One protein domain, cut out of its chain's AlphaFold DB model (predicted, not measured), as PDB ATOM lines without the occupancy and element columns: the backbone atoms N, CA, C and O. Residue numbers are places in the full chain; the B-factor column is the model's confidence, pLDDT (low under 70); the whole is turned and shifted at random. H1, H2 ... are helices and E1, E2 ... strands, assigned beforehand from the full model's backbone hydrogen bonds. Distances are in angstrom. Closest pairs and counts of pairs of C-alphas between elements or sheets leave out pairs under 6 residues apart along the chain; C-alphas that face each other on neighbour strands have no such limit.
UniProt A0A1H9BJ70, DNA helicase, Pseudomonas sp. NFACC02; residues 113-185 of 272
ATOM      1  N   LEU A 113      -1.832  13.880  -0.377       96.94
ATOM      2  CA  LEU A 113      -2.577  14.925  -1.067       96.94
ATOM      3  C   LEU A 113      -3.670  14.305  -1.945       96.94
ATOM      4  O   LEU A 113      -3.416  13.332  -2.656       96.94
ATOM      5  N   VAL A 114      -4.861  14.899  -1.920       95.88
ATOM      6  CA  VAL A 114      -5.945  14.612  -2.867       95.88
ATOM      7  C   VAL A 114      -6.163  15.776  -3.830       95.88
ATOM      8  O   VAL A 114      -6.025  16.943  -3.461       95.88
ATOM      9  N   SER A 115      -6.517  15.439  -5.067       89.69
ATOM     10  CA  SER A 115      -6.798  16.378  -6.159       89.69
ATOM     11  C   SER A 115      -8.198  16.992  -6.076       89.69
ATOM     12  O   SER A 115      -8.430  18.076  -6.607       89.69
ATOM     13  N   GLY A 116      -9.134  16.327  -5.395       89.25
ATOM     14  CA  GLY A 116     -10.520  16.765  -5.255       89.25
ATOM     15  C   GLY A 116     -11.508  16.020  -6.158       89.25
ATOM     16  O   GLY A 116     -12.716  16.161  -5.970       89.25
ATOM     17  N   SER A 117     -11.031  15.233  -7.125       90.75
ATOM     18  CA  SER A 117     -11.875  14.464  -8.053       90.75
ATOM     19  C   SER A 117     -12.118  13.022  -7.600       90.75
ATOM     20  O   SER A 117     -12.909  12.303  -8.211       90.75
ATOM     21  N   GLU A 118     -11.449  12.583  -6.534       94.56
ATOM     22  CA  GLU A 118     -11.495  11.203  -6.077       94.56
ATOM     23  C   GLU A 118     -12.911  10.833  -5.581       94.56
ATOM     24  O   GLU A 118     -13.464  11.535  -4.729       94.56
ATOM     25  N   PRO A 119     -13.499   9.697  -6.020       93.81
ATOM     26  CA  PRO A 119     -14.897   9.361  -5.718       93.81
ATOM     27  C   PRO A 119     -15.247   9.316  -4.226       93.81
ATOM     28  O   PRO A 119     -16.355   9.684  -3.828       93.81
ATOM     29  N   PHE A 120     -14.299   8.901  -3.377       95.00
ATOM     30  CA  PHE A 120     -14.516   8.794  -1.933       95.00
ATOM     31  C   PHE A 120     -14.735  10.158  -1.252       95.00
ATOM     32  O   PHE A 120     -15.331  10.215  -0.175       95.00
ATOM     33  N   LEU A 121     -14.316  11.265  -1.882       94.38
ATOM     34  CA  LEU A 121     -14.517  12.618  -1.355       94.38
ATOM     35  C   LEU A 121     -15.992  13.033  -1.317       94.38
ATOM     36  O   LEU A 121     -16.347  13.936  -0.565       94.38
ATOM     37  N   SER A 122     -16.872  12.336  -2.043       92.38
ATOM     38  CA  SER A 122     -18.328  12.505  -1.932       92.38
ATOM     39  C   SER A 122     -18.864  12.263  -0.513       92.38
ATOM     40  O   SER A 122     -19.893  12.823  -0.148       92.38
ATOM     41  N   SER A 123     -18.146  11.492   0.313       93.69
ATOM     42  CA  SER A 123     -18.482  11.267   1.729       93.69
ATOM     43  C   SER A 123     -17.973  12.372   2.667       93.69
ATOM     44  O   SER A 123     -18.303  12.381   3.852       93.69
ATOM     45  N   PHE A 124     -17.172  13.310   2.156       94.88
ATOM     46  CA  PHE A 124     -16.561  14.404   2.909       94.88
ATOM     47  C   PHE A 124     -17.047  15.728   2.331       94.88
ATOM     48  O   PHE A 124     -16.374  16.372   1.529       94.88
ATOM     49  N   GLN A 125     -18.256  16.121   2.719       93.69
ATOM     50  CA  GLN A 125     -18.856  17.370   2.268       93.69
ATOM     51  C   GLN A 125     -19.345  18.194   3.449       93.69
ATOM     52  O   GLN A 125     -19.815  17.658   4.456       93.69
ATOM     53  N   TYR A 126     -19.230  19.508   3.316       94.06
ATOM     54  CA  TYR A 126     -19.740  20.451   4.292       94.06
ATOM     55  C   TYR A 126     -21.208  20.762   3.999       94.06
ATOM     56  O   TYR A 126     -21.560  21.209   2.909       94.06
ATOM     57  N   TRP A 127     -22.064  20.558   4.997       92.56
ATOM     58  CA  TRP A 127     -23.495  20.843   4.919       92.56
ATOM     59  C   TRP A 127     -23.820  22.070   5.770       92.56
ATOM     60  O   TRP A 127     -23.769  22.014   7.003       92.56
ATOM     61  N   LYS A 128     -24.178  23.184   5.119       88.06
ATOM     62  CA  LYS A 128     -24.609  24.406   5.816       88.06
ATOM     63  C   LYS A 128     -25.921  24.157   6.565       88.06
ATOM     64  O   LYS A 128     -25.992  24.335   7.786       88.06
ATOM     65  N   SER A 129     -26.899  23.613   5.846       86.62
ATOM     66  CA  SER A 129     -28.175  23.105   6.349       86.62
ATOM     67  C   SER A 129     -28.522  21.773   5.669       86.62
ATOM     68  O   SER A 129     -27.863  21.365   4.715       86.62
ATOM     69  N   LYS A 130     -29.554  21.072   6.159       82.31
ATOM     70  CA  LYS A 130     -30.013  19.795   5.570       82.31
ATOM     71  C   LYS A 130     -30.651  19.952   4.184       82.31
ATOM     72  O   LYS A 130     -30.854  18.957   3.501       82.31
ATOM     73  N   THR A 131     -31.015  21.174   3.806       82.19
ATOM     74  CA  THR A 131     -31.782  21.484   2.592       82.19
ATOM     75  C   THR A 131     -30.936  22.131   1.501       82.19
ATOM     76  O   THR A 131     -31.349  22.164   0.347       82.19
ATOM     77  N   GLU A 132     -29.766  22.662   1.852       87.44
ATOM     78  CA  GLU A 132     -28.861  23.311   0.906       87.44
ATOM     79  C   GLU A 132     -27.913  22.311   0.242       87.44
ATOM     80  O   GLU A 132     -27.585  21.258   0.797       87.44
ATOM     81  N   ARG A 133     -27.437  22.665  -0.958       89.25
ATOM     82  CA  ARG A 133     -26.430  21.874  -1.665       89.25
ATOM     83  C   ARG A 133     -25.130  21.859  -0.847       89.25
ATOM     84  O   ARG A 133     -24.660  22.926  -0.451       89.25
ATOM     85  N   PRO A 134     -24.521  20.685  -0.624       92.56
ATOM     86  CA  PRO A 134     -23.301  20.602   0.155       92.56
ATOM     87  C   PRO A 134     -22.101  21.180  -0.598       92.56
ATOM     88  O   PRO A 134     -22.008  21.092  -1.826       92.56
ATOM     89  N   ILE A 135     -21.160  21.730   0.165       93.19
ATOM     90  CA  ILE A 135     -19.894  22.266  -0.330       93.19
ATOM     91  C   ILE A 135     -18.864  21.126  -0.336       93.19
ATOM     92  O   ILE A 135     -18.609  20.525   0.717       93.19
ATOM     93  N   PRO A 136     -18.266  20.788  -1.492       93.56
ATOM     94  CA  PRO A 136     -17.194  19.804  -1.562       93.56
ATOM     95  C   PRO A 136     -15.989  20.228  -0.718       93.56
ATOM     96  O   PRO A 136     -15.577  21.383  -0.756       93.56
ATOM     97  N   ILE A 137     -15.356  19.284  -0.014       94.00
ATOM     98  CA  ILE A 137     -14.188  19.595   0.830       94.00
ATOM     99  C   ILE A 137     -13.008  20.197   0.049       94.00
ATOM    100  O   ILE A 137     -12.217  20.937   0.622       94.00
ATOM    101  N   LYS A 138     -12.902  19.923  -1.259       93.19
ATOM    102  CA  LYS A 138     -11.891  20.527  -2.143       93.19
ATOM    103  C   LYS A 138     -12.029  22.043  -2.297       93.19
ATOM    104  O   LYS A 138     -11.042  22.695  -2.601       93.19
ATOM    105  N   ASP A 139     -13.233  22.571  -2.090       93.62
ATOM    106  CA  ASP A 139     -13.534  23.996  -2.242       93.62
ATOM    107  C   ASP A 139     -13.427  24.735  -0.894       93.62
ATOM    108  O   ASP A 139     -13.479  25.962  -0.847       93.62
ATOM    109  N   VAL A 140     -13.259  23.994   0.211       94.88
ATOM    110  CA  VAL A 140     -13.064  24.563   1.548       94.88
ATOM    111  C   VAL A 140     -11.631  25.058   1.684       94.88
ATOM    112  O   VAL A 140     -10.674  24.283   1.644       94.88
ATOM    113  N   GLN A 141     -11.508  26.355   1.922       94.38
ATOM    114  CA  GLN A 141     -10.255  27.039   2.184       94.38
ATOM    115  C   GLN A 141     -10.136  27.402   3.661       94.38
ATOM    116  O   GLN A 141     -11.097  27.355   4.439       94.38
ATOM    117  N   VAL A 142      -8.917  27.746   4.062       94.12
ATOM    118  CA  VAL A 142      -8.578  28.070   5.442       94.12
ATOM    119  C   VAL A 142      -7.729  29.330   5.494       94.12
ATOM    120  O   VAL A 142      -6.778  29.500   4.736       94.12
ATOM    121  N   GLY A 143      -8.064  30.200   6.436       92.44
ATOM    122  CA  GLY A 143      -7.309  31.402   6.749       92.44
ATOM    123  C   GLY A 143      -7.148  31.570   8.249       92.44
ATOM    124  O   GLY A 143      -7.607  30.749   9.049       92.44
ATOM    125  N   VAL A 144      -6.507  32.667   8.638       88.25
ATOM    126  CA  VAL A 144      -6.420  33.085  10.038       88.25
ATOM    127  C   VAL A 144      -6.949  34.497  10.185       88.25
ATOM    128  O   VAL A 144      -6.453  35.417   9.542       88.25
ATOM    129  N   GLU A 145      -7.893  34.662  11.105       86.81
ATOM    130  CA  GLU A 145      -8.405  35.956  11.550       86.81
ATOM    131  C   GLU A 145      -8.349  36.005  13.074       86.81
ATOM    132  O   GLU A 145      -8.706  35.038  13.749       86.81
ATOM    133  N   ASN A 146      -7.866  37.112  13.645       83.50
ATOM    134  CA  ASN A 146      -7.763  37.286  15.101       83.50
ATOM    135  C   ASN A 146      -7.090  36.095  15.821       83.50
ATOM    136  O   ASN A 146      -7.508  35.683  16.903       83.50
ATOM    137  N   ARG A 147      -6.044  35.520  15.200       79.81
ATOM    138  CA  ARG A 147      -5.297  34.334  15.675       79.81
ATOM    139  C   ARG A 147      -6.107  33.033  15.770       79.81
ATOM    140  O   ARG A 147      -5.652  32.080  16.399       79.81
ATOM    141  N   LYS A 148      -7.282  32.963  15.144       86.00
ATOM    142  CA  LYS A 148      -8.104  31.750  15.049       86.00
ATOM    143  C   LYS A 148      -8.222  31.316  13.595       86.00
ATOM    144  O   LYS A 148      -8.295  32.152  12.699       86.00
ATOM    145  N   SER A 149      -8.242  30.004  13.359       89.25
ATOM    146  CA  SER A 149      -8.471  29.489  12.011       89.25
ATOM    147  C   SER A 149      -9.920  29.739  11.606       89.25
ATOM    148  O   SER A 149     -10.844  29.322  12.310       89.25
ATOM    149  N   VAL A 150     -10.109  30.377  10.461       93.50
ATOM    150  CA  VAL A 150     -11.409  30.561   9.820       93.50
ATOM    151  C   VAL A 150     -11.467  29.689   8.576       93.50
ATOM    152  O   VAL A 150     -10.454  29.490   7.907       93.50
ATOM    153  N   PHE A 151     -12.642  29.140   8.294       95.44
ATOM    154  CA  PHE A 151     -12.883  28.350   7.092       95.44
ATOM    155  C   PHE A 151     -13.840  29.120   6.203       95.44
ATOM    156  O   PHE A 151     -14.801  29.707   6.701       95.44
ATOM    157  N   PHE A 152     -13.568  29.133   4.910       94.12
ATOM    158  CA  PHE A 152     -14.359  29.877   3.941       94.12
ATOM    159  C   PHE A 152     -14.369  29.156   2.596       94.12
ATOM    160  O   PHE A 152     -13.596  28.225   2.367       94.12
ATOM    161  N   VAL A 153     -15.265  29.578   1.717       94.25
ATOM    162  CA  VAL A 153     -15.330  29.147   0.321       94.25
ATOM    163  C   VAL A 153     -15.413  30.386  -0.559       94.25
ATOM    164  O   VAL A 153     -16.071  31.363  -0.200       94.25
ATOM    165  N   ASP A 154     -14.747  30.346  -1.708       89.88
ATOM    166  CA  ASP A 154     -14.883  31.391  -2.716       89.88
ATOM    167  C   ASP A 154     -16.029  31.035  -3.662       89.88
ATOM    168  O   ASP A 154     -16.021  29.989  -4.319       89.88
ATOM    169  N   THR A 155     -17.045  31.888  -3.708       85.25
ATOM    170  CA  THR A 155     -18.210  31.706  -4.575       85.25
ATOM    171  C   THR A 155     -18.281  32.828  -5.603       85.25
ATOM    172  O   THR A 155     -17.639  33.866  -5.469       85.25
ATOM    173  N   LYS A 156     -19.131  32.680  -6.627       80.75
ATOM    174  CA  LYS A 156     -19.383  33.769  -7.589       80.75
ATOM    175  C   LYS A 156     -19.905  35.056  -6.925       80.75
ATOM    176  O   LYS A 156     -19.788  36.117  -7.522       80.75
ATOM    177  N   GLY A 157     -20.497  34.954  -5.731       77.81
ATOM    178  CA  GLY A 157     -20.998  36.083  -4.942       77.81
ATOM    179  C   GLY A 157     -19.985  36.653  -3.944       77.81
ATOM    180  O   GLY A 157     -20.344  37.548  -3.185       77.81
ATOM    181  N   GLY A 158     -18.750  36.143  -3.937       87.69
ATOM    182  CA  GLY A 158     -17.695  36.510  -2.998       87.69
ATOM    183  C   GLY A 158     -17.364  35.403  -1.997       87.69
ATOM    184  O   GLY A 158     -17.841  34.267  -2.101       87.69
ATOM    185  N   VAL A 159     -16.534  35.768  -1.021       88.94
ATOM    186  CA  VAL A 159     -16.060  34.874   0.035       88.94
ATOM    187  C   VAL A 159     -17.166  34.659   1.066       88.94
ATOM    188  O   VAL A 159     -17.645  35.609   1.686       88.94
ATOM    189  N   GLU A 160     -17.548  33.402   1.275       91.75
ATOM    190  CA  GLU A 160     -18.511  33.007   2.301       91.75
ATOM    191  C   GLU A 160     -17.799  32.280   3.446       91.75
ATOM    192  O   GLU A 160     -17.119  31.273   3.239       91.75
ATOM    193  N   GLN A 161     -17.979  32.773   4.674       93.31
ATOM    194  CA  GLN A 161     -17.430  32.146   5.872       93.31
ATOM    195  C   GLN A 161     -18.279  30.942   6.304       93.31
ATOM    196  O   GLN A 161     -19.503  31.020   6.415       93.31
ATOM    197  N   LEU A 162     -17.614  29.822   6.584       93.75
ATOM    198  CA  LEU A 162     -18.236  28.584   7.042       93.75
ATOM    199  C   LEU A 162     -18.305  28.536   8.571       93.75
ATOM    200  O   LEU A 162     -17.469  29.111   9.274       93.75
ATOM    201  N   ASP A 163     -19.261  27.769   9.096       95.25
ATOM    202  CA  ASP A 163     -19.300  27.456  10.520       95.25
ATOM    203  C   ASP A 163     -18.033  26.690  10.916       95.25
ATOM    204  O   ASP A 163     -17.719  25.629  10.363       95.25
ATOM    205  N   HIS A 164     -17.306  27.232  11.894       93.88
ATOM    206  CA  HIS A 164     -16.009  26.697  12.286       93.88
ATOM    207  C   HIS A 164     -16.101  25.254  12.795       93.88
ATOM    208  O   HIS A 164     -15.243  24.436  12.462       93.88
ATOM    209  N   GLY A 165     -17.114  24.931  13.605       94.56
ATOM    210  CA  GLY A 165     -17.265  23.611  14.214       94.56
ATOM    211  C   GLY A 165     -17.563  22.542  13.169       94.56
ATOM    212  O   GLY A 165     -16.856  21.535  13.094       94.56
ATOM    213  N   LYS A 166     -18.551  22.803  12.308       95.25
ATOM    214  CA  LYS A 166     -18.945  21.903  11.217       95.25
ATOM    215  C   LYS A 166     -17.822  21.709  10.199       95.25
ATOM    216  O   LYS A 166     -17.547  20.578   9.804       95.25
ATOM    217  N   ALA A 167     -17.154  22.788   9.783       96.06
ATOM    218  CA  ALA A 167     -16.045  22.702   8.833       96.06
ATOM    219  C   ALA A 167     -14.886  21.885   9.418       96.06
ATOM    220  O   ALA A 167     -14.416  20.936   8.786       96.06
ATOM    221  N   LYS A 168     -14.490  22.184  10.660       96.06
ATOM    222  CA  LYS A 168     -13.454  21.431  11.373       96.06
ATOM    223  C   LYS A 168     -13.797  19.946  11.476       96.06
ATOM    224  O   LYS A 168     -12.920  19.120  11.250       96.06
ATOM    225  N   GLU A 169     -15.044  19.593  11.779       96.38
ATOM    226  CA  GLU A 169     -15.462  18.194  11.889       96.38
ATOM    227  C   GLU A 169     -15.247  17.424  10.577       96.38
ATOM    228  O   GLU A 169     -14.692  16.323  10.590       96.38
ATOM    229  N   VAL A 170     -15.638  17.999   9.434       96.94
ATOM    230  CA  VAL A 170     -15.442  17.367   8.116       96.94
ATOM    231  C   VAL A 170     -13.954  17.261   7.774       96.94
ATOM    232  O   VAL A 170     -13.508  16.212   7.307       96.94
ATOM    233  N   ILE A 171     -13.173  18.307   8.060       97.25
ATOM    234  CA  ILE A 171     -11.720  18.327   7.836       97.25
ATOM    235  C   ILE A 171     -11.027  17.248   8.675       97.25
ATOM    236  O   ILE A 171     -10.199  16.505   8.155       97.25
ATOM    237  N   GLU A 172     -11.374  17.117   9.957       97.19
ATOM    238  CA  GLU A 172     -10.794  16.102  10.842       97.19
ATOM    239  C   GLU A 172     -11.234  14.686  10.449       97.19
ATOM    240  O   GLU A 172     -10.416  13.767  10.485       97.19
ATOM    241  N   LYS A 173     -12.484  14.496   9.999       97.44
ATOM    242  CA  LYS A 173     -12.940  13.215   9.429       97.44
ATOM    243  C   LYS A 173     -12.124  12.827   8.197       97.44
ATOM    244  O   LYS A 173     -11.674  11.683   8.127       97.44
ATOM    245  N   LEU A 174     -11.899  13.755   7.262       97.50
ATOM    246  CA  LEU A 174     -11.032  13.516   6.102       97.50
ATOM    247  C   LEU A 174      -9.607  13.198   6.566       97.50
ATOM    248  O   LEU A 174      -9.020  12.210   6.129       97.50
ATOM    249  N   GLY A 175      -9.092  13.973   7.521       97.62
ATOM    250  CA  GLY A 175      -7.750  13.813   8.066       97.62
ATOM    251  C   GLY A 175      -7.493  12.432   8.667       97.62
ATOM    252  O   GLY A 175      -6.444  11.854   8.408       97.62
ATOM    253  N   ARG A 176      -8.461  11.830   9.370       97.88
ATOM    254  CA  ARG A 176      -8.332  10.457   9.908       97.88
ATOM    255  C   ARG A 176      -8.087   9.399   8.830       97.88
ATOM    256  O   ARG A 176      -7.527   8.346   9.120       97.88
ATOM    257  N   THR A 177      -8.465   9.667   7.579       97.06
ATOM    258  CA  THR A 177      -8.141   8.778   6.452       97.06
ATOM    259  C   THR A 177      -6.689   8.917   5.983       97.06
ATOM    260  O   THR A 177      -6.192   8.032   5.294       97.06
ATOM    261  N   GLY A 178      -6.002   9.996   6.365       96.94
ATOM    262  CA  GLY A 178      -4.697  10.422   5.857       96.94
ATOM    263  C   GLY A 178      -4.787  11.439   4.712       96.94
ATOM    264  O   GLY A 178      -3.782  12.057   4.377       96.94
ATOM    265  N   ALA A 179      -5.963  11.655   4.124       97.44
ATOM    266  CA  ALA A 179      -6.131  12.589   3.014       97.44
ATOM    267  C   ALA A 179      -6.137  14.062   3.462       97.44
ATOM    268  O   ALA A 179      -6.643  14.404   4.534       97.44
ATOM    269  N   TYR A 180      -5.629  14.949   2.607       97.12
ATOM    270  CA  TYR A 180      -5.772  16.404   2.733       97.12
ATOM    271  C   TYR A 180      -5.781  17.077   1.352       97.12
ATOM    272  O   TYR A 180      -5.223  16.541   0.399       97.12
ATOM    273  N   THR A 181      -6.410  18.248   1.232       95.62
ATOM    274  CA  THR A 181      -6.380  19.090   0.020       95.62
ATOM    275  C   THR A 181      -5.245  20.111   0.117       95.62
ATOM    276  O   THR A 181      -4.711  20.330   1.203       95.62
ATOM    277  N   HIS A 182      -4.887  20.771  -0.988       90.69
ATOM    278  CA  HIS A 182      -3.766  21.717  -1.012       90.69
ATOM    279  C   HIS A 182      -3.874  22.807   0.074       90.69
ATOM    280  O   HIS A 182      -2.967  22.953   0.895       90.69
ATOM    281  N   ASP A 183      -5.014  23.498   0.168       91.31
ATOM    282  CA  ASP A 183      -5.248  24.523   1.194       91.31
ATOM    283  C   ASP A 183      -5.249  23.964   2.618       91.31
ATOM    284  O   ASP A 183      -4.625  24.528   3.524       91.31
ATOM    285  N   LEU A 184      -5.883  22.808   2.825       95.44
ATOM    286  CA  LEU A 184      -5.945  22.170   4.139       95.44
ATOM    287  C   LEU A 184      -4.593  21.600   4.588       95.44
ATOM    288  O   LEU A 184      -4.388  21.397   5.786       95.44
ATOM    289  N   GLY A 185      -3.638  21.395   3.678       96.44
ATOM    290  CA  GLY A 185      -2.264  21.029   4.027       96.44
ATOM    291  C   GLY A 185      -1.639  22.035   4.997       96.44
ATOM    292  O   GLY A 185      -1.064  21.647   6.015       96.44
TER     293      GLY A 185
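AT A GLANCE: This is residues 113 to 185 of the 272 residues of the protein "DNA helicase" of Pseudomonas sp. NFACC02 (UniProt A0A1H9BJ70). A small meander sheet, E1, E2 and E3, lies at one end of a compact domain, and the long helix H2 starts at this sheet with residues 164 to 168 and reaches away from it toward the end where the short helix H1 lies. The long loop of residues 124 to 140 joins H1 to the sheet, and the short helix H3 is close to edge strand E1. The printed part has 73 residues, with three named helices and three named strands in the order H1 E1 E2 E3 H2 H3. The sheet order is E1 - E2 - E3, all antiparallel, and the class is mixed, helices and strands. The whole is compact, with a radius of gyration of the C-alphas of 11.8 A and spans of 31 by 30 by 21 A.

IN THESE COORDINATES: The printed part begins at Leu 113, and H1 is residues 119 to 123, starting at C-alpha 119 (-14.897, 9.361, -5.718). E1 is residues 141 to 145, 13.1 A long. E2, residues 148 to 155, is 22.1 A long, and E3 is residues 158 to 161, 9.9 A long. H2, residues 164 to 176, is 18.1 A long and starts at C-alpha 164 (-16.009, 26.697, 12.286). H3, residues 182 to 185, ends at C-alpha 185 (-2.264, 21.029, 4.027).

HOW THE PARTS SIT: The strands form a meander, each the antiparallel neighbour of the one before. E1 and E2 are a hairpin at 134 degrees, with N 143 and O 150 at 2.9 A, within hydrogen-bond range. E2 and E3 are a hairpin at 142 degrees, with N 155 and O 158 at 3.0 A. The pairing is staggered: E2 pairs with E1 over residues 148 to 152 and with E3 over 152 to 155. H2 is on the sheet at a height of 11.3 A, over E1 and E2, and runs across the strands, at 87 degrees to E2 on the local plane. The closest C-alphas of E2 and H2 are those of Phe 151 and His 164, 6.3 A apart. H3 only grazes the sheet with residues 182 to 185. H2 and H3 are close but not clearly touching, with the C-alphas of Ile 171 and Leu 184 7.9 A apart. H1 is near H2, with 5 pairs of C-alphas within 10 A, and is apart from H3. In H2 every O i to N i+4 pair is within hydrogen-bond range; H1 has 0 of 1 but 2 of 2 O i to N i+3 pairs, and H3 is too short for an O i to N i+4 pair.

THE WHOLE: The C-alphas of Pro 119 and Asn 146 are the two farthest apart, at 35.6 A. The printed part has no cut. The link from H1 to E1 is long, and the other links are tight. Residues 125 to 126 pair with 135 to 136, antiparallel. The mean pLDDT of the printed part is 92.3, and no printed residue is under 70.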